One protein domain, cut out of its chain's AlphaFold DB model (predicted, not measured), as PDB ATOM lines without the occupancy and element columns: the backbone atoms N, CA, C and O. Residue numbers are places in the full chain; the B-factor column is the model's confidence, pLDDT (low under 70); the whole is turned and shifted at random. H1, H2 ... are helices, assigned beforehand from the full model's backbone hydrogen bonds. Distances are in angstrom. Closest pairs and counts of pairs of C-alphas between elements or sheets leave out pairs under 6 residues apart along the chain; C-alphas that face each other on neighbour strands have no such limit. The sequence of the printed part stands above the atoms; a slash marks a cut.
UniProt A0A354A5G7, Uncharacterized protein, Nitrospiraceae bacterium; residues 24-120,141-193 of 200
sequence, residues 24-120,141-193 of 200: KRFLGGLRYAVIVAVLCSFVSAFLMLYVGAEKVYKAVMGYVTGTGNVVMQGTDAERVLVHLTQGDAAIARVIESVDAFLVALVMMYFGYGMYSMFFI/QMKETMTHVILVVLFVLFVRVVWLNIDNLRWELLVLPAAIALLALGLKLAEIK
ATOM      1  N   LYS A  24     230.730 133.446 176.270       66.25
ATOM      2  CA  LYS A  24     229.902 134.471 176.937       66.25
ATOM      3  C   LYS A  24     229.323 135.493 175.958       66.25
ATOM      4  O   LYS A  24     228.158 135.850 176.094       66.25
ATOM      5  N   ARG A  25     230.103 135.946 174.967       63.81
ATOM      6  CA  ARG A  25     229.599 136.823 173.894       63.81
ATOM      7  C   ARG A  25     228.546 136.118 173.038       63.81
ATOM      8  O   ARG A  25     227.521 136.716 172.734       63.81
ATOM      9  N   PHE A  26     228.768 134.845 172.716       66.94
ATOM     10  CA  PHE A  26     227.839 134.043 171.919       66.94
ATOM     11  C   PHE A  26     226.530 133.747 172.670       66.94
ATOM     12  O   PHE A  26     225.446 133.943 172.130       66.94
ATOM     13  N   LEU A  27     226.613 133.369 173.951       64.75
ATOM     14  CA  LEU A  27     225.444 133.182 174.816       64.75
ATOM     15  C   LEU A  27     224.681 134.491 175.031       64.75
ATOM     16  O   LEU A  27     223.456 134.467 175.050       64.75
ATOM     17  N   GLY A  28     225.377 135.624 175.173       63.75
ATOM     18  CA  GLY A  28     224.749 136.943 175.280       63.75
ATOM     19  C   GLY A  28     223.969 137.332 174.019       63.75
ATOM     20  O   GLY A  28     222.841 137.805 174.126       63.75
ATOM     21  N   GLY A  29     224.529 137.056 172.835       70.12
ATOM     22  CA  GLY A  29     223.838 137.248 171.556       70.12
ATOM     23  C   GLY A  29     222.604 136.354 171.401       70.12
ATOM     24  O   GLY A  29     221.580 136.807 170.897       70.12
ATOM     25  N   LEU A  30     222.657 135.120 171.917       68.56
ATOM     26  CA  LEU A  30     221.523 134.194 171.888       68.56
ATOM     27  C   LEU A  30     220.321 134.716 172.698       68.56
ATOM     28  O   LEU A  30     219.186 134.538 172.270       68.56
ATOM     29  N   ARG A  31     220.554 135.421 173.819       75.56
ATOM     30  CA  ARG A  31     219.472 136.057 174.604       75.56
ATOM     31  C   ARG A  31     218.721 137.096 173.776       75.56
ATOM     32  O   ARG A  31     217.495 137.107 173.748       75.56
ATOM     33  N   TYR A  32     219.471 137.946 173.077       79.88
ATOM     34  CA  TYR A  32     218.895 138.998 172.248       79.88
ATOM     35  C   TYR A  32     218.143 138.415 171.044       79.88
ATOM     36  O   TYR A  32     217.031 138.840 170.743       79.88
ATOM     37  N   ALA A  33     218.700 137.375 170.414       83.00
ATOM     38  CA  ALA A  33     218.055 136.672 169.310       83.00
ATOM     39  C   ALA A  33     216.710 136.039 169.712       83.00
ATOM     40  O   ALA A  33     215.745 136.141 168.957       83.00
ATOM     41  N   VAL A  34     216.615 135.433 170.905       83.38
ATOM     42  CA  VAL A  34     215.363 134.834 171.407       83.38
ATOM     43  C   VAL A  34     214.288 135.895 171.636       83.38
ATOM     44  O   VAL A  34     213.157 135.703 171.203       83.38
ATOM     45  N   ILE A  35     214.629 137.034 172.246       85.12
ATOM     46  CA  ILE A  35     213.668 138.125 172.477       85.12
ATOM     47  C   ILE A  35     213.118 138.655 171.145       85.12
ATOM     48  O   ILE A  35     211.907 138.816 170.994       85.12
ATOM     49  N   VAL A  36     213.992 138.865 170.156       89.88
ATOM     50  CA  VAL A  36     213.583 139.291 168.808       89.88
ATOM     51  C   VAL A  36     212.681 138.240 168.146       89.88
ATOM     52  O   VAL A  36     211.657 138.594 167.563       89.88
ATOM     53  N   ALA A  37     213.009 136.949 168.269       88.19
ATOM     54  CA  ALA A  37     212.203 135.860 167.716       88.19
ATOM     55  C   ALA A  37     210.805 135.772 168.352       88.19
ATOM     56  O   ALA A  37     209.817 135.582 167.640       88.19
ATOM     57  N   VAL A  38     210.703 135.955 169.673       90.31
ATOM     58  CA  VAL A  38     209.424 135.981 170.400       90.31
ATOM     59  C   VAL A  38     208.547 137.128 169.896       90.31
ATOM     60  O   VAL A  38     207.393 136.899 169.538       90.31
ATOM     61  N   LEU A  39     209.097 138.341 169.786       93.50
ATOM     62  CA  LEU A  39     208.356 139.503 169.280       93.50
ATOM     63  C   LEU A  39     207.870 139.296 167.844       93.50
ATOM     64  O   LEU A  39     206.702 139.537 167.547       93.50
ATOM     65  N   CYS A  40     208.740 138.794 166.965       94.31
ATOM     66  CA  CYS A  40     208.373 138.487 165.586       94.31
ATOM     67  C   CYS A  40     207.238 137.446 165.518       94.31
ATOM     68  O   CYS A  40     206.313 137.570 164.712       94.31
ATOM     69  N   SER A  41     207.261 136.455 166.415       92.38
ATOM     70  CA  SER A  41     206.231 135.414 166.481       92.38
ATOM     71  C   SER A  41     204.870 135.971 166.893       92.38
ATOM     72  O   SER A  41     203.864 135.649 166.263       92.38
ATOM     73  N   PHE A  42     204.836 136.870 167.881       93.38
ATOM     74  CA  PHE A  42     203.607 137.568 168.261       93.38
ATOM     75  C   PHE A  42     203.065 138.437 167.127       93.38
ATOM     76  O   PHE A  42     201.877 138.360 166.824       93.38
ATOM     77  N   VAL A  43     203.922 139.213 166.453       96.94
ATOM     78  CA  VAL A  43     203.506 140.027 165.296       96.94
ATOM     79  C   VAL A  43     202.888 139.146 164.211       96.94
ATOM     80  O   VAL A  43     201.815 139.460 163.703       96.94
ATOM     81  N   SER A  44     203.516 138.009 163.910       94.12
ATOM     82  CA  SER A  44     203.024 137.052 162.914       94.12
ATOM     83  C   SER A  44     201.671 136.457 163.308       94.12
ATOM     84  O   SER A  44     200.783 136.331 162.465       94.12
ATOM     85  N   ALA A  45     201.490 136.138 164.592       95.06
ATOM     86  CA  ALA A  45     200.227 135.643 165.121       95.06
ATOM     87  C   ALA A  45     199.098 136.673 164.960       95.06
ATOM     88  O   ALA A  45     198.041 136.336 164.434       95.06
ATOM     89  N   PHE A  46     199.328 137.937 165.329       96.81
ATOM     90  CA  PHE A  46     198.330 138.998 165.155       96.81
ATOM     91  C   PHE A  46     197.988 139.248 163.685       96.81
ATOM     92  O   PHE A  46     196.818 139.420 163.346       96.81
ATOM     93  N   LEU A  47     198.990 139.222 162.807       96.06
ATOM     94  CA  LEU A  47     198.800 139.424 161.372       96.06
ATOM     95  C   LEU A  47     197.936 138.301 160.775       96.06
ATOM     96  O   LEU A  47     196.993 138.571 160.037       96.06
ATOM     97  N   MET A  48     198.183 137.049 161.167       94.38
ATOM     98  CA  MET A  48     197.378 135.904 160.731       94.38
ATOM     99  C   MET A  48     195.977 135.863 161.363       94.38
ATOM    100  O   MET A  48     195.023 135.514 160.671       94.38
ATOM    101  N   LEU A  49     195.811 136.280 162.627       94.38
ATOM    102  CA  LEU A  49     194.482 136.466 163.234       94.38
ATOM    103  C   LEU A  49     193.655 137.475 162.434       94.38
ATOM    104  O   LEU A  49     192.483 137.227 162.155       94.38
ATOM    105  N   TYR A  50     194.272 138.592 162.048       96.00
ATOM    106  CA  TYR A  50     193.622 139.623 161.250       96.00
ATOM    107  C   TYR A  50     193.220 139.098 159.862       96.00
ATOM    108  O   TYR A  50     192.074 139.261 159.450       96.00
ATOM    109  N   VAL A  51     194.118 138.379 159.176       92.62
ATOM    110  CA  VAL A  51     193.815 137.729 157.887       92.62
ATOM    111  C   VAL A  51     192.659 136.730 158.015       92.62
ATOM    112  O   VAL A  51     191.763 136.712 157.171       92.62
ATOM    113  N   GLY A  52     192.638 135.915 159.075       91.81
ATOM    114  CA  GLY A  52     191.530 134.997 159.350       91.81
ATOM    115  C   GLY A  52     190.208 135.735 159.567       91.81
ATOM    116  O   GLY A  52     189.190 135.363 158.981       91.81
ATOM    117  N   ALA A  53     190.228 136.824 160.339       92.12
ATOM    118  CA  ALA A  53     189.054 137.653 160.596       92.12
ATOM    119  C   ALA A  53     188.493 138.282 159.311       92.12
ATOM    120  O   ALA A  53     187.280 138.255 159.108       92.12
ATOM    121  N   GLU A  54     189.348 138.776 158.408       91.12
ATOM    122  CA  GLU A  54     188.895 139.286 157.109       91.12
ATOM    123  C   GLU A  54     188.205 138.208 156.263       91.12
ATOM    124  O   GLU A  54     187.174 138.482 155.643       91.12
ATOM    125  N   LYS A  55     188.744 136.981 156.235       87.38
ATOM    126  CA  LYS A  55     188.137 135.859 155.499       87.38
ATOM    127  C   LYS A  55     186.742 135.525 156.046       87.38
ATOM    128  O   LYS A  55     185.800 135.397 155.264       87.38
ATOM    129  N   VAL A  56     186.587 135.453 157.372       88.31
ATOM    130  CA  VAL A  56     185.279 135.220 158.021       88.31
ATOM    131  C   VAL A  56     184.317 136.368 157.748       88.31
ATOM    132  O   VAL A  56     183.165 136.132 157.394       88.31
ATOM    133  N   TYR A  57     184.779 137.613 157.872       88.06
ATOM    134  CA  TYR A  57     183.944 138.788 157.644       88.06
ATOM    135  C   TYR A  57     183.373 138.807 156.221       88.06
ATOM    136  O   TYR A  57     182.170 138.994 156.036       88.06
ATOM    137  N   LYS A  58     184.213 138.521 155.216       84.19
ATOM    138  CA  LYS A  58     183.783 138.389 153.815       84.19
ATOM    139  C   LYS A  58     182.783 137.242 153.627       84.19
ATOM    140  O   LYS A  58     181.809 137.420 152.900       84.19
ATOM    141  N   ALA A  59     182.969 136.106 154.304       82.06
ATOM    142  CA  ALA A  59     182.038 134.974 154.253       82.06
ATOM    143  C   ALA A  59     180.650 135.334 154.816       82.06
ATOM    144  O   ALA A  59     179.630 135.063 154.182       82.06
ATOM    145  N   VAL A  60     180.613 135.989 155.981       81.75
ATOM    146  CA  VAL A  60     179.367 136.399 156.647       81.75
ATOM    147  C   VAL A  60     178.639 137.465 155.835       81.75
ATOM    148  O   VAL A  60     177.447 137.322 155.575       81.75
ATOM    149  N   MET A  61     179.342 138.505 155.378       77.19
ATOM    150  CA  MET A  61     178.726 139.553 154.558       77.19
ATOM    151  C   MET A  61     178.241 139.000 153.213       77.19
ATOM    152  O   MET A  61     177.150 139.355 152.773       77.19
ATOM    153  N   GLY A  62     178.982 138.080 152.589       73.12
ATOM    154  CA  GLY A  62     178.537 137.386 151.376       73.12
ATOM    155  C   GLY A  62     177.245 136.585 151.579       73.12
ATOM    156  O   GLY A  62     176.356 136.634 150.732       73.12
ATOM    157  N   TYR A  63     177.099 135.918 152.729       70.25
ATOM    158  CA  TYR A  63     175.885 135.178 153.083       70.25
ATOM    159  C   TYR A  63     174.691 136.102 153.379       70.25
ATOM    160  O   TYR A  63     173.605 135.884 152.844       70.25
ATOM    161  N   VAL A  64     174.891 137.151 154.189       71.00
ATOM    162  CA  VAL A  64     173.828 138.073 154.637       71.00
ATOM    163  C   VAL A  64     173.300 138.953 153.502       71.00
ATOM    164  O   VAL A  64     172.102 139.208 153.431       71.00
ATOM    165  N   THR A  65     174.164 139.396 152.585       67.88
ATOM    166  CA  THR A  65     173.772 140.338 151.518       67.88
ATOM    167  C   THR A  65     173.096 139.642 150.324       67.88
ATOM    168  O   THR A  65     172.822 140.281 149.312       67.88
ATOM    169  N   GLY A  66     172.855 138.322 150.381       58.72
ATOM    170  CA  GLY A  66     172.188 137.564 149.308       58.72
ATOM    171  C   GLY A  66     172.927 137.576 147.964       58.72
ATOM    172  O   GLY A  66     172.404 137.114 146.952       58.72
ATOM    173  N   THR A  67     174.145 138.116 147.926       51.97
ATOM    174  CA  THR A  67     174.909 138.300 146.696       51.97
ATOM    175  C   THR A  67     175.818 137.092 146.518       51.97
ATOM    176  O   THR A  67     177.034 137.177 146.662       51.97
ATOM    177  N   GLY A  68     175.215 135.948 146.189       48.31
ATOM    178  CA  GLY A  68     175.922 134.697 145.884       48.31
ATOM    179  C   GLY A  68     176.855 134.756 144.663       48.31
ATOM    180  O   GLY A  68     177.438 133.740 144.315       48.31
ATOM    181  N   ASN A  69     177.024 135.926 144.029       47.84
ATOM    182  CA  ASN A  69     177.720 136.093 142.749       47.84
ATOM    183  C   ASN A  69     178.854 137.133 142.740       47.84
ATOM    184  O   ASN A  69     179.333 137.471 141.661       47.84
ATOM    185  N   VAL A  70     179.349 137.630 143.880       45.19
ATOM    186  CA  VAL A  70     180.657 138.331 143.886       45.19
ATOM    187  C   VAL A  70     181.771 137.333 144.160       45.19
ATOM    188  O   VAL A  70     182.490 137.370 145.156       45.19
ATOM    189  N   VAL A  71     181.892 136.410 143.211       49.53
ATOM    190  CA  VAL A  71     183.139 135.724 142.912       49.53
ATOM    191  C   VAL A  71     184.084 136.792 142.370       49.53
ATOM    192  O   VAL A  71     184.077 137.115 141.186       49.53
ATOM    193  N   MET A  72     184.837 137.430 143.260       49.94
ATOM    194  CA  MET A  72     185.981 138.238 142.868       49.94
ATOM    195  C   MET A  72     187.186 137.833 143.705       49.94
ATOM    196  O   MET A  72     187.220 138.012 144.922       49.94
ATOM    197  N   GLN A  73     188.167 137.328 142.959       43.72
ATOM    198  CA  GLN A  73     189.567 137.109 143.291       43.72
ATOM    199  C   GLN A  73     189.894 135.976 144.266       43.72
ATOM    200  O   GLN A  73     189.990 136.156 145.477       43.72
ATOM    201  N   GLY A  74     190.298 134.857 143.662       43.59
ATOM    202  CA  GLY A  74     191.625 134.319 143.940       43.59
ATOM    203  C   GLY A  74     191.660 132.806 144.080       43.59
ATOM    204  O   GLY A  74     191.039 132.256 144.980       43.59
ATOM    205  N   THR A  75     192.501 132.184 143.248       44.09
ATOM    206  CA  THR A  75     193.030 130.808 143.332       44.09
ATOM    207  C   THR A  75     192.070 129.653 143.018       44.09
ATOM    208  O   THR A  75     191.336 129.193 143.881       44.09
ATOM    209  N   ASP A  76     192.159 129.178 141.766       44.81
ATOM    210  CA  ASP A  76     192.103 127.804 141.208       44.81
ATOM    211  C   ASP A  76     191.060 126.756 141.667       44.81
ATOM    212  O   ASP A  76     190.849 125.776 140.956       44.81
ATOM    213  N   ALA A  77     190.332 126.951 142.766       46.66
ATOM    214  CA  ALA A  77     189.249 126.075 143.231       46.66
ATOM    215  C   ALA A  77     187.868 126.459 142.652       46.66
ATOM    216  O   ALA A  77     186.848 125.837 142.946       46.66
ATOM    217  N   GLU A  78     187.826 127.489 141.806       47.50
ATOM    218  CA  GLU A  78     186.605 128.181 141.379       47.50
ATOM    219  C   GLU A  78     185.764 127.425 140.333       47.50
ATOM    220  O   GLU A  78     184.617 127.783 140.085       47.50
ATOM    221  N   ARG A  79     186.266 126.336 139.736       44.62
ATOM    222  CA  ARG A  79     185.506 125.597 138.704       44.62
ATOM    223  C   ARG A  79     184.571 124.513 139.242       44.62
ATOM    224  O   ARG A  79     183.776 123.988 138.470       44.62
ATOM    225  N   VAL A  80     184.632 124.188 140.535       46.56
ATOM    226  CA  VAL A  80     183.805 123.119 141.138       46.56
ATOM    227  C   VAL A  80     182.611 123.679 141.926       46.56
ATOM    228  O   VAL A  80     181.597 123.007 142.072       46.56
ATOM    229  N   LEU A  81     182.670 124.942 142.358       50.62
ATOM    230  CA  LEU A  81     181.659 125.568 143.227       50.62
ATOM    231  C   LEU A  81     180.462 126.202 142.493       50.62
ATOM    232  O   LEU A  81     179.596 126.789 143.132       50.62
ATOM    233  N   VAL A  82     180.365 126.054 141.169       48.75
ATOM    234  CA  VAL A  82     179.297 126.661 140.344       48.75
ATOM    235  C   VAL A  82     177.908 126.023 140.583       48.75
ATOM    236  O   VAL A  82     176.905 126.528 140.086       48.75
ATOM    237  N   HIS A  83     177.805 124.956 141.384       45.25
ATOM    238  CA  HIS A  83     176.545 124.223 141.592       45.25
ATOM    239  C   HIS A  83     176.051 124.080 143.035       45.25
ATOM    240  O   HIS A  83     175.062 123.384 143.255       45.25
ATOM    241  N   LEU A  84     176.672 124.741 144.010       47.66
ATOM    242  CA  LEU A  84     176.319 124.534 145.414       47.66
ATOM    243  C   LEU A  84     175.579 125.735 146.012       47.66
ATOM    244  O   LEU A  84     175.828 126.896 145.690       47.66
ATOM    245  N   THR A  85     174.612 125.406 146.861       59.62
ATOM    246  CA  THR A  85     173.670 126.303 147.532       59.62
ATOM    247  C   THR A  85     174.415 127.442 148.241       59.62
ATOM    248  O   THR A  85     175.530 127.258 148.716       59.62
ATOM    249  N   GLN A  86     173.796 128.621 148.392       58.91
ATOM    250  CA  GLN A  86     174.389 129.803 149.053       58.91
ATOM    251  C   GLN A  86     175.017 129.508 150.440       58.91
ATOM    252  O   GLN A  86     175.936 130.208 150.867       58.91
ATOM    253  N   GLY A  87     174.551 128.463 151.136       61.41
ATOM    254  CA  GLY A  87     175.137 127.986 152.393       61.41
ATOM    255  C   GLY A  87     176.489 127.279 152.238       61.41
ATOM    256  O   GLY A  87     177.385 127.505 153.048       61.41
ATOM    257  N   ASP A  88     176.684 126.493 151.184       65.62
ATOM    258  CA  ASP A  88     177.892 125.682 150.985       65.62
ATOM    259  C   ASP A  88     179.104 126.560 150.648       65.62
ATOM    260  O   ASP A  88     180.204 126.344 151.160       65.62
ATOM    261  N   ALA A  89     178.893 127.628 149.869       68.38
ATOM    262  CA  ALA A  89     179.926 128.624 149.586       68.38
ATOM    263  C   ALA A  89     180.371 129.373 150.858       68.38
ATOM    264  O   ALA A  89     181.563 129.634 151.045       68.38
ATOM    265  N   ALA A  90     179.437 129.690 151.761       71.75
ATOM    266  CA  ALA A  90     179.755 130.325 153.038       71.75
ATOM    267  C   ALA A  90     180.538 129.374 153.961       71.75
ATOM    268  O   ALA A  90     181.546 129.777 154.545       71.75
ATOM    269  N   ILE A  91     180.131 128.102 154.038       77.06
ATOM    270  CA  ILE A  91     180.834 127.061 154.804       77.06
ATOM    271  C   ILE A  91     182.260 126.872 154.270       77.06
ATOM    272  O   ILE A  91     183.209 126.869 155.055       77.06
ATOM    273  N   ALA A  92     182.439 126.798 152.948       73.81
ATOM    274  CA  ALA A  92     183.756 126.674 152.325       73.81
ATOM    275  C   ALA A  92     184.687 127.840 152.704       73.81
ATOM    276  O   ALA A  92     185.832 127.613 153.094       73.81
ATOM    277  N   ARG A  93     184.190 129.085 152.683       77.06
ATOM    278  CA  ARG A  93     184.964 130.279 153.075       77.06
ATOM    279  C   ARG A  93     185.313 130.313 154.564       77.06
ATOM    280  O   ARG A  93     186.417 130.718 154.928       77.06
ATOM    281  N   VAL A  94     184.411 129.863 155.437       82.50
ATOM    282  CA  VAL A  94     184.704 129.730 156.874       82.50
ATOM    283  C   VAL A  94     185.815 128.704 157.093       82.50
ATOM    284  O   VAL A  94     186.771 128.981 157.813       82.50
ATOM    285  N   ILE A  95     185.760 127.557 156.422       82.06
ATOM    286  CA  ILE A  95     186.786 126.507 156.525       82.06
ATOM    287  C   ILE A  95     188.112 126.942 155.900       82.06
ATOM    288  O   ILE A  95     189.189 126.559 156.367       82.06
ATOM    289  N   GLU A  96     188.058 127.797 154.883       78.69
ATOM    290  CA  GLU A  96     189.237 128.459 154.350       78.69
ATOM    291  C   GLU A  96     189.904 129.327 155.423       78.69
ATOM    292  O   GLU A  96     191.113 129.238 155.572       78.69
ATOM    293  N   SER A  97     189.143 130.091 156.218       86.81
ATOM    294  CA  SER A  97     189.679 130.964 157.280       86.81
ATOM    295  C   SER A  97     190.337 130.232 158.454       86.81
ATOM    296  O   SER A  97     191.192 130.805 159.135       86.81
ATOM    297  N   VAL A  98     189.981 128.960 158.672       85.94
ATOM    298  CA  VAL A  98     190.535 128.134 159.756       85.94
ATOM    299  C   VAL A  98     192.056 128.018 159.641       85.94
ATOM    300  O   VAL A  98     192.731 127.942 160.663       85.94
ATOM    301  N   ASP A  99     192.626 128.065 158.433       85.94
ATOM    302  CA  ASP A  99     194.081 127.995 158.274       85.94
ATOM    303  C   ASP A  99     194.831 129.158 158.903       85.94
ATOM    304  O   ASP A  99     195.793 128.941 159.634       85.94
ATOM    305  N   ALA A 100     194.373 130.378 158.658       89.50
ATOM    306  CA  ALA A 100     194.979 131.590 159.162       89.50
ATOM    307  C   ALA A 100     194.902 131.611 160.691       89.50
ATOM    308  O   ALA A 100     195.894 131.904 161.357       89.50
ATOM    309  N   PHE A 101     193.772 131.185 161.263       90.06
ATOM    310  CA  PHE A 101     193.639 131.042 162.711       90.06
ATOM    311  C   PHE A 101     194.550 129.956 163.291       90.06
ATOM    312  O   PHE A 101     195.162 130.176 164.336       90.06
ATOM    313  N   LEU A 102     194.698 128.811 162.615       87.56
ATOM    314  CA  LEU A 102     195.625 127.765 163.050       87.56
ATOM    315  C   LEU A 102     197.075 128.232 163.008       87.56
ATOM    316  O   LEU A 102     197.803 128.024 163.974       87.56
ATOM    317  N   VAL A 103     197.496 128.889 161.926       88.56
ATOM    318  CA  VAL A 103     198.851 129.442 161.819       88.56
ATOM    319  C   VAL A 103     199.074 130.495 162.901       88.56
ATOM    320  O   VAL A 103     200.116 130.483 163.553       88.56
ATOM    321  N   ALA A 104     198.094 131.364 163.157       92.69
ATOM    322  CA  ALA A 104     198.191 132.343 164.229       92.69
ATOM    323  C   ALA A 104     198.368 131.693 165.608       92.69
ATOM    324  O   ALA A 104     199.248 132.091 166.373       92.69
ATOM    325  N   LEU A 105     197.570 130.666 165.907       87.81
ATOM    326  CA  LEU A 105     197.647 129.917 167.157       87.81
ATOM    327  C   LEU A 105     199.004 129.223 167.303       87.81
ATOM    328  O   LEU A 105     199.621 129.306 168.363       87.81
ATOM    329  N   VAL A 106     199.508 128.598 166.237       85.88
ATOM    330  CA  VAL A 106     200.840 127.976 166.214       85.88
ATOM    331  C   VAL A 106     201.929 129.005 166.500       85.88
ATOM    332  O   VAL A 106     202.778 128.765 167.354       85.88
ATOM    333  N   MET A 107     201.896 130.162 165.834       90.00
ATOM    334  CA  MET A 107     202.876 131.230 166.051       90.00
ATOM    335  C   MET A 107     202.809 131.784 167.481       90.00
ATOM    336  O   MET A 107     203.848 132.052 168.085       90.00
ATOM    337  N   MET A 108     201.609 131.891 168.057       88.88
ATOM    338  CA  MET A 108     201.408 132.306 169.447       88.88
ATOM    339  C   MET A 108     201.972 131.278 170.441       88.88
ATOM    340  O   MET A 108     202.706 131.652 171.357       88.88
ATOM    341  N   TYR A 109     201.712 129.982 170.234       85.69
ATOM    342  CA  TYR A 109     202.288 128.908 171.050       85.69
ATOM    343  C   TYR A 109     203.807 128.810 170.908       85.69
ATOM    344  O   TYR A 109     204.505 128.575 171.893       85.69
ATOM    345  N   PHE A 110     204.334 129.021 169.705       82.50
ATOM    346  CA  PHE A 110     205.771 129.049 169.459       82.50
ATOM    347  C   PHE A 110     206.441 130.226 170.180       82.50
ATOM    348  O   PHE A 110     207.443 130.036 170.871       82.50
ATOM    349  N   GLY A 111     205.849 131.424 170.102       86.12
ATOM    350  CA  GLY A 111     206.292 132.590 170.867       86.12
ATOM    351  C   GLY A 111     206.284 132.329 172.376       86.12
ATOM    352  O   GLY A 111     207.269 132.619 173.053       86.12
ATOM    353  N   TYR A 112     205.221 131.701 172.888       83.44
ATOM    354  CA  TYR A 112     205.128 131.289 174.291       83.44
ATOM    355  C   TYR A 112     206.195 130.251 174.676       83.44
ATOM    356  O   TYR A 112     206.824 130.394 175.718       83.44
ATOM    357  N   GLY A 113     206.458 129.252 173.830       78.44
ATOM    358  CA  GLY A 113     207.497 128.246 174.068       78.44
ATOM    359  C   GLY A 113     208.910 128.829 174.099       78.44
ATOM    360  O   GLY A 113     209.721 128.485 174.960       78.44
ATOM    361  N   MET A 114     209.204 129.753 173.183       77.50
ATOM    362  CA  MET A 114     210.474 130.483 173.156       77.50
ATOM    363  C   MET A 114     210.627 131.389 174.387       77.50
ATOM    364  O   MET A 114     211.708 131.462 174.972       77.50
ATOM    365  N   TYR A 115     209.540 132.035 174.819       82.50
ATOM    366  CA  TYR A 115     209.496 132.835 176.044       82.50
ATOM    367  C   TYR A 115     209.726 131.969 177.295       82.50
ATOM    368  O   TYR A 115     210.616 132.252 178.098       82.50
ATOM    369  N   SER A 116     208.994 130.863 177.442       73.75
ATOM    370  CA  SER A 116     209.073 129.994 178.620       73.75
ATOM    371  C   SER A 116     210.464 129.378 178.798       73.75
ATOM    372  O   SER A 116     210.964 129.309 179.917       73.75
ATOM    373  N   MET A 117     211.135 128.997 177.702       71.00
ATOM    374  CA  MET A 117     212.498 128.446 177.735       71.00
ATOM    375  C   MET A 117     213.521 129.412 178.348       71.00
ATOM    376  O   MET A 117     214.506 128.978 178.956       71.00
ATOM    377  N   PHE A 118     213.314 130.716 178.158       66.81
ATOM    378  CA  PHE A 118     214.254 131.738 178.593       66.81
ATOM    379  C   PHE A 118     213.973 132.227 180.018       66.81
ATOM    380  O   PHE A 118     214.902 132.308 180.818       66.81
ATOM    381  N   PHE A 119     212.706 132.499 180.345       62.84
ATOM    382  CA  PHE A 119     212.326 133.132 181.613       62.84
ATOM    383  C   PHE A 119     212.131 132.144 182.781       62.84
ATOM    384  O   PHE A 119     212.351 132.517 183.928       62.84
ATOM    385  N   ILE A 120     211.791 130.870 182.537       55.38
ATOM    386  CA  ILE A 120     211.520 129.897 183.624       55.38
ATOM    387  C   ILE A 120     212.813 129.330 184.253       55.38
ATOM    388  O   ILE A 120     212.789 128.794 185.357       55.38
ATOM    389  N   GLN A 141     210.046 118.371 180.235       48.09
ATOM    390  CA  GLN A 141     208.698 118.919 180.451       48.09
ATOM    391  C   GLN A 141     208.235 119.867 179.333       48.09
ATOM    392  O   GLN A 141     207.067 119.868 178.954       48.09
ATOM    393  N   MET A 142     209.157 120.622 178.728       53.62
ATOM    394  CA  MET A 142     208.831 121.505 177.605       53.62
ATOM    395  C   MET A 142     208.490 120.714 176.329       53.62
ATOM    396  O   MET A 142     207.635 121.138 175.549       53.62
ATOM    397  N   LYS A 143     209.116 119.543 176.129       60.25
ATOM    398  CA  LYS A 143     208.804 118.629 175.016       60.25
ATOM    399  C   LYS A 143     207.373 118.109 175.129       60.25
ATOM    400  O   LYS A 143     206.676 118.048 174.123       60.25
ATOM    401  N   GLU A 144     206.920 117.775 176.330       62.91
ATOM    402  CA  GLU A 144     205.600 117.178 176.540       62.91
ATOM    403  C   GLU A 144     204.461 118.164 176.241       62.91
ATOM    404  O   GLU A 144     203.511 117.817 175.538       62.91
ATOM    405  N   THR A 145     204.601 119.433 176.646       63.62
ATOM    406  CA  THR A 145     203.631 120.485 176.292       63.62
ATOM    407  C   THR A 145     203.645 120.811 174.794       63.62
ATOM    408  O   THR A 145     202.583 120.959 174.193       63.62
ATOM    409  N   MET A 146     204.821 120.885 174.157       68.81
ATOM    410  CA  MET A 146     204.926 121.187 172.719       68.81
ATOM    411  C   MET A 146     204.360 120.066 171.841       68.81
ATOM    412  O   MET A 146     203.681 120.345 170.854       68.81
ATOM    413  N   THR A 147     204.580 118.803 172.219       70.56
ATOM    414  CA  THR A 147     204.020 117.643 171.514       70.56
ATOM    415  C   THR A 147     202.495 117.689 171.492       70.56
ATOM    416  O   THR A 147     201.900 117.529 170.428       70.56
ATOM    417  N   HIS A 148     201.855 117.976 172.631       69.62
ATOM    418  CA  HIS A 148     200.396 118.087 172.699       69.62
ATOM    419  C   HIS A 148     199.858 119.179 171.765       69.62
ATOM    420  O   HIS A 148     198.886 118.955 171.047       69.62
ATOM    421  N   VAL A 149     200.520 120.336 171.716       73.69
ATOM    422  CA  VAL A 149     200.116 121.448 170.841       73.69
ATOM    423  C   VAL A 149     200.257 121.075 169.365       73.69
ATOM    424  O   VAL A 149     199.334 121.302 168.585       73.69
ATOM    425  N   ILE A 150     201.376 120.454 168.977       76.56
ATOM    426  CA  ILE A 150     201.605 119.986 167.601       76.56
ATOM    427  C   ILE A 150     200.530 118.973 167.190       76.56
ATOM    428  O   ILE A 150     199.985 119.078 166.093       76.56
ATOM    429  N   LEU A 151     200.183 118.027 168.070       75.69
ATOM    430  CA  LEU A 151     199.146 117.029 167.800       75.69
ATOM    431  C   LEU A 151     197.766 117.664 167.579       75.69
ATOM    432  O   LEU A 151     197.075 117.285 166.635       75.69
ATOM    433  N   VAL A 152     197.380 118.656 168.391       75.12
ATOM    434  CA  VAL A 152     196.114 119.388 168.207       75.12
ATOM    435  C   VAL A 152     196.090 120.100 166.853       75.12
ATOM    436  O   VAL A 152     195.115 119.979 166.114       75.12
ATOM    437  N   VAL A 153     197.169 120.789 166.479       79.56
ATOM    438  CA  VAL A 153     197.264 121.504 165.192       79.56
ATOM    439  C   VAL A 153     197.153 120.538 164.011       79.56
ATOM    440  O   VAL A 153     196.407 120.804 163.067       79.56
ATOM    441  N   LEU A 154     197.845 119.397 164.077       79.06
ATOM    442  CA  LEU A 154     197.757 118.335 163.073       79.06
ATOM    443  C   LEU A 154     196.333 117.794 162.929       79.06
ATOM    444  O   LEU A 154     195.855 117.605 161.811       79.06
ATOM    445  N   PHE A 155     195.654 117.559 164.052       75.81
ATOM    446  CA  PHE A 155     194.279 117.075 164.058       75.81
ATOM    447  C   PHE A 155     193.326 118.062 163.375       75.81
ATOM    448  O   PHE A 155     192.550 117.657 162.509       75.81
ATOM    449  N   VAL A 156     193.407 119.360 163.690       79.25
ATOM    450  CA  VAL A 156     192.538 120.357 163.041       79.25
ATOM    451  C   VAL A 156     192.853 120.476 161.545       79.25
ATOM    452  O   VAL A 156     191.933 120.573 160.731       79.25
ATOM    453  N   LEU A 157     194.130 120.399 161.155       77.44
ATOM    454  CA  LEU A 157     194.529 120.388 159.744       77.44
ATOM    455  C   LEU A 157     193.940 119.175 159.006       77.44
ATOM    456  O   LEU A 157     193.490 119.310 157.869       77.44
ATOM    457  N   PHE A 158     193.854 118.023 159.675       77.19
ATOM    458  CA  PHE A 158     193.179 116.846 159.140       77.19
ATOM    459  C   PHE A 158     191.692 117.030 158.918       77.19
ATOM    460  O   PHE A 158     191.219 116.804 157.803       77.19
ATOM    461  N   VAL A 159     190.974 117.510 159.929       74.69
ATOM    462  CA  VAL A 159     189.539 117.781 159.799       74.69
ATOM    463  C   VAL A 159     189.273 118.754 158.646       74.69
ATOM    464  O   VAL A 159     188.388 118.508 157.829       74.69
ATOM    465  N   ARG A 160     190.085 119.814 158.511       76.88
ATOM    466  CA  ARG A 160     189.970 120.790 157.416       76.88
ATOM    467  C   ARG A 160     190.098 120.140 156.038       76.88
ATOM    468  O   ARG A 160     189.267 120.382 155.167       76.88
ATOM    469  N   VAL A 161     191.147 119.346 155.823       74.88
ATOM    470  CA  VAL A 161     191.421 118.726 154.516       74.88
ATOM    471  C   VAL A 161     190.345 117.707 154.149       74.88
ATOM    472  O   VAL A 161     189.920 117.677 152.995       74.88
ATOM    473  N   VAL A 162     189.873 116.914 155.116       76.25
ATOM    474  CA  VAL A 162     188.757 115.976 154.915       76.25
ATOM    475  C   VAL A 162     187.495 116.710 154.495       76.25
ATOM    476  O   VAL A 162     186.848 116.298 153.539       76.25
ATOM    477  N   TRP A 163     187.182 117.827 155.149       73.69
ATOM    478  CA  TRP A 163     185.989 118.591 154.812       73.69
ATOM    479  C   TRP A 163     186.061 119.221 153.419       73.69
ATOM    480  O   TRP A 163     185.111 119.126 152.650       73.69
ATOM    481  N   LEU A 164     187.196 119.831 153.064       69.81
ATOM    482  CA  LEU A 164     187.368 120.484 151.759       69.81
ATOM    483  C   LEU A 164     187.321 119.513 150.571       69.81
ATOM    484  O   LEU A 164     187.083 119.946 149.449       69.81
ATOM    485  N   ASN A 165     187.570 118.223 150.797       73.06
ATOM    486  CA  ASN A 165     187.617 117.217 149.737       73.06
ATOM    487  C   ASN A 165     186.464 116.211 149.828       73.06
ATOM    488  O   ASN A 165     186.528 115.181 149.163       73.06
ATOM    489  N   ILE A 166     185.421 116.482 150.625       69.12
ATOM    490  CA  ILE A 166     184.338 115.519 150.886       69.12
ATOM    491  C   ILE A 166     183.577 115.110 149.612       69.12
ATOM    492  O   ILE A 166     183.138 113.968 149.499       69.12
ATOM    493  N   ASP A 167     183.511 116.002 148.620       66.62
ATOM    494  CA  ASP A 167     182.829 115.766 147.340       66.62
ATOM    495  C   ASP A 167     183.710 115.050 146.298       66.62
ATOM    496  O   ASP A 167     183.212 114.518 145.307       66.62
ATOM    497  N   ASN A 168     185.031 115.021 146.500       65.38
ATOM    498  CA  ASN A 168     185.999 114.362 145.622       65.38
ATOM    499  C   ASN A 168     187.024 113.600 146.468       65.38
ATOM    500  O   ASN A 168     188.180 114.004 146.620       65.38
ATOM    501  N   LEU A 169     186.584 112.464 147.015       64.50
ATOM    502  CA  LEU A 169     187.438 111.539 147.759       64.50
ATOM    503  C   LEU A 169     188.449 110.869 146.819       64.50
ATOM    504  O   LEU A 169     188.233 109.781 146.285       64.50
ATOM    505  N   ARG A 170     189.582 111.538 146.611       72.75
ATOM    506  CA  ARG A 170     190.747 110.970 145.931       72.75
ATOM    507  C   ARG A 170     191.594 110.175 146.928       72.75
ATOM    508  O   ARG A 170     191.585 110.452 148.127       72.75
ATOM    509  N   TRP A 171     192.370 109.210 146.435       76.38
ATOM    510  CA  TRP A 171     193.287 108.413 147.266       76.38
ATOM    511  C   TRP A 171     194.340 109.277 147.977       76.38
ATOM    512  O   TRP A 171     194.842 108.884 149.028       76.38
ATOM    513  N   GLU A 172     194.620 110.486 147.478       70.88
ATOM    514  CA  GLU A 172     195.443 111.470 148.185       70.88
ATOM    515  C   GLU A 172     194.887 111.869 149.562       70.88
ATOM    516  O   GLU A 172     195.664 112.270 150.427       70.88
ATOM    517  N   LEU A 173     193.585 111.702 149.829       75.62
ATOM    518  CA  LEU A 173     193.007 112.021 151.136       75.62
ATOM    519  C   LEU A 173     193.534 111.109 152.257       75.62
ATOM    520  O   LEU A 173     193.606 111.527 153.411       75.62
ATOM    521  N   LEU A 174     193.971 109.889 151.919       79.31
ATOM    522  CA  LEU A 174     194.583 108.939 152.857       79.31
ATOM    523  C   LEU A 174     196.019 109.318 153.250       79.31
ATOM    524  O   LEU A 174     196.507 108.858 154.284       79.31
ATOM    525  N   VAL A 175     196.689 110.180 152.478       78.19
ATOM    526  CA  VAL A 175     198.070 110.611 152.756       78.19
ATOM    527  C   VAL A 175     198.151 111.377 154.072       78.19
ATOM    528  O   VAL A 175     199.120 111.240 154.815       78.19
ATOM    529  N   LEU A 176     197.120 112.151 154.402       74.25
ATOM    530  CA  LEU A 176     197.107 112.986 155.593       74.25
ATOM    531  C   LEU A 176     196.969 112.198 156.915       74.25
ATOM    532  O   LEU A 176     197.820 112.383 157.787       74.25
ATOM    533  N   PRO A 177     195.986 111.288 157.096       79.31
ATOM    534  CA  PRO A 177     195.942 110.434 158.281       79.31
ATOM    535  C   PRO A 177     197.155 109.495 158.352       79.31
ATOM    536  O   PRO A 177     197.645 109.232 159.448       79.31
ATOM    537  N   ALA A 178     197.704 109.058 157.210       83.00
ATOM    538  CA  ALA A 178     198.958 108.306 157.181       83.00
ATOM    539  C   ALA A 178     200.147 109.140 157.692       83.00
ATOM    540  O   ALA A 178     200.935 108.647 158.496       83.00
ATOM    541  N   ALA A 179     200.257 110.414 157.300       76.81
ATOM    542  CA  ALA A 179     201.293 111.324 157.791       76.81
ATOM    543  C   ALA A 179     201.161 111.592 159.300       76.81
ATOM    544  O   ALA A 179     202.165 111.598 160.011       76.81
ATOM    545  N   ILE A 180     199.931 111.746 159.809       80.81
ATOM    546  CA  ILE A 180     199.668 111.896 161.250       80.81
ATOM    547  C   ILE A 180     200.043 110.620 162.002       80.81
ATOM    548  O   ILE A 180     200.716 110.701 163.026       80.81
ATOM    549  N   ALA A 181     199.669 109.445 161.490       84.12
ATOM    550  CA  ALA A 181     200.044 108.165 162.084       84.12
ATOM    551  C   ALA A 181     201.570 107.982 162.117       84.12
ATOM    552  O   ALA A 181     202.118 107.553 163.131       84.12
ATOM    553  N   LEU A 182     202.267 108.365 161.043       81.44
ATOM    554  CA  LEU A 182     203.725 108.306 160.959       81.44
ATOM    555  C   LEU A 182     204.396 109.281 161.939       81.44
ATOM    556  O   LEU A 182     205.372 108.917 162.592       81.44
ATOM    557  N   LEU A 183     203.851 110.491 162.100       74.44
ATOM    558  CA  LEU A 183     204.330 111.470 163.078       74.44
ATOM    559  C   LEU A 183     204.066 111.031 164.518       74.44
ATOM    560  O   LEU A 183     204.969 111.117 165.346       74.44
ATOM    561  N   ALA A 184     202.878 110.503 164.817       80.44
ATOM    562  CA  ALA A 184     202.559 109.927 166.121       80.44
ATOM    563  C   ALA A 184     203.492 108.754 166.454       80.44
ATOM    564  O   ALA A 184     203.984 108.646 167.575       80.44
ATOM    565  N   LEU A 185     203.802 107.907 165.469       83.69
ATOM    566  CA  LEU A 185     204.749 106.806 165.622       83.69
ATOM    567  C   LEU A 185     206.184 107.313 165.831       83.69
ATOM    568  O   LEU A 185     206.889 106.797 166.695       83.69
ATOM    569  N   GLY A 186     206.597 108.358 165.112       78.38
ATOM    570  CA  GLY A 186     207.880 109.033 165.317       78.38
ATOM    571  C   GLY A 186     208.009 109.661 166.708       78.38
ATOM    572  O   GLY A 186     209.035 109.494 167.364       78.38
ATOM    573  N   LEU A 187     206.953 110.319 167.197       72.38
ATOM    574  CA  LEU A 187     206.890 110.878 168.550       72.38
ATOM    575  C   LEU A 187     206.951 109.779 169.614       72.38
ATOM    576  O   LEU A 187     207.764 109.876 170.531       72.38
ATOM    577  N   LYS A 188     206.183 108.699 169.439       80.69
ATOM    578  CA  LYS A 188     206.207 107.527 170.323       80.69
ATOM    579  C   LYS A 188     207.603 106.900 170.377       80.69
ATOM    580  O   LYS A 188     208.104 106.616 171.456       80.69
ATOM    581  N   LEU A 189     208.277 106.724 169.239       78.44
ATOM    582  CA  LEU A 189     209.665 106.242 169.204       78.44
ATOM    583  C   LEU A 189     210.635 107.219 169.886       78.44
ATOM    584  O   LEU A 189     211.544 106.792 170.597       78.44
ATOM    585  N   ALA A 190     210.430 108.525 169.709       69.00
ATOM    586  CA  ALA A 190     211.227 109.560 170.361       69.00
ATOM    587  C   ALA A 190     210.973 109.667 171.875       69.00
ATOM    588  O   ALA A 190     211.803 110.232 172.589       69.00
ATOM    589  N   GLU A 191     209.832 109.193 172.377       65.75
ATOM    590  CA  GLU A 191     209.547 109.006 173.807       65.75
ATOM    591  C   GLU A 191     210.096 107.683 174.345       65.75
ATOM    592  O   GLU A 191     210.557 107.639 175.481       65.75
ATOM    593  N   ILE A 192     210.110 106.625 173.526       56.34
ATOM    594  CA  ILE A 192     210.589 105.292 173.918       56.34
ATOM    595  C   ILE A 192     212.109 105.234 174.078       56.34
ATOM    596  O   ILE A 192     212.579 104.296 174.714       56.34
ATOM    597  N   LYS A 193     212.893 106.201 173.566       46.81
ATOM    598  CA  LYS A 193     214.340 106.227 173.826       46.81
ATOM    599  C   LYS A 193     214.554 106.284 175.347       46.81
ATOM    600  O   LYS A 193     214.318 107.345 175.935       46.81
TER     601      LYS A 193
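What this domain is: This is residues 24 to 120 and 141 to 193 of the 200 residues of an uncharacterized protein of Nitrospiraceae bacterium (UniProt A0A354A5G7). Four helices, H1 to H4, lie side by side in a row, each running opposite to the one before, as two helical hairpins. The 150 printed residues, all helix by class with no named strand, are loose: radius of gyration of the C-alphas 19.8 A, spans 63 by 34 by 21 A. Residues 24 to 30 of H1 and 72 to 79 stick out.

How they stand to each other: H1, residues 24 to 64, touches H2, residues 86 to 120, at a shallow tilt of 17 degrees; their closest C-alphas, Ala 45 and Ala 104, are 4.0 A apart. H2 touches H3, residues 141 to 164, at 10 degrees, closest at C-alphas Ile 95 and Arg 160, 6.6 A. H3 touches H4, residues 171 to 192, at 9 degrees, closest at C-alphas Phe 158 and Leu 176, 6.6 A. Every O i to N i+4 pair is within hydrogen-bond range in H3, 36 of 37 in H1, 27 of 31 in H2, 15 of 18 in H4.

Where its parts are: H1 spans 60.5 A from C-alpha 24 at (229.902, 134.471, 176.937), H2 50.7 A, H3 35.8 A, and H4 31.9 A to C-alpha 192 at (210.589, 105.292, 173.918).

The domain as a whole: Residues 121 to 140 are not printed; C-alphas 120 and 141 are 11.8 A apart. The link H1 to H2 is long. Residues 65 to 89, among others, have pLDDT under 70.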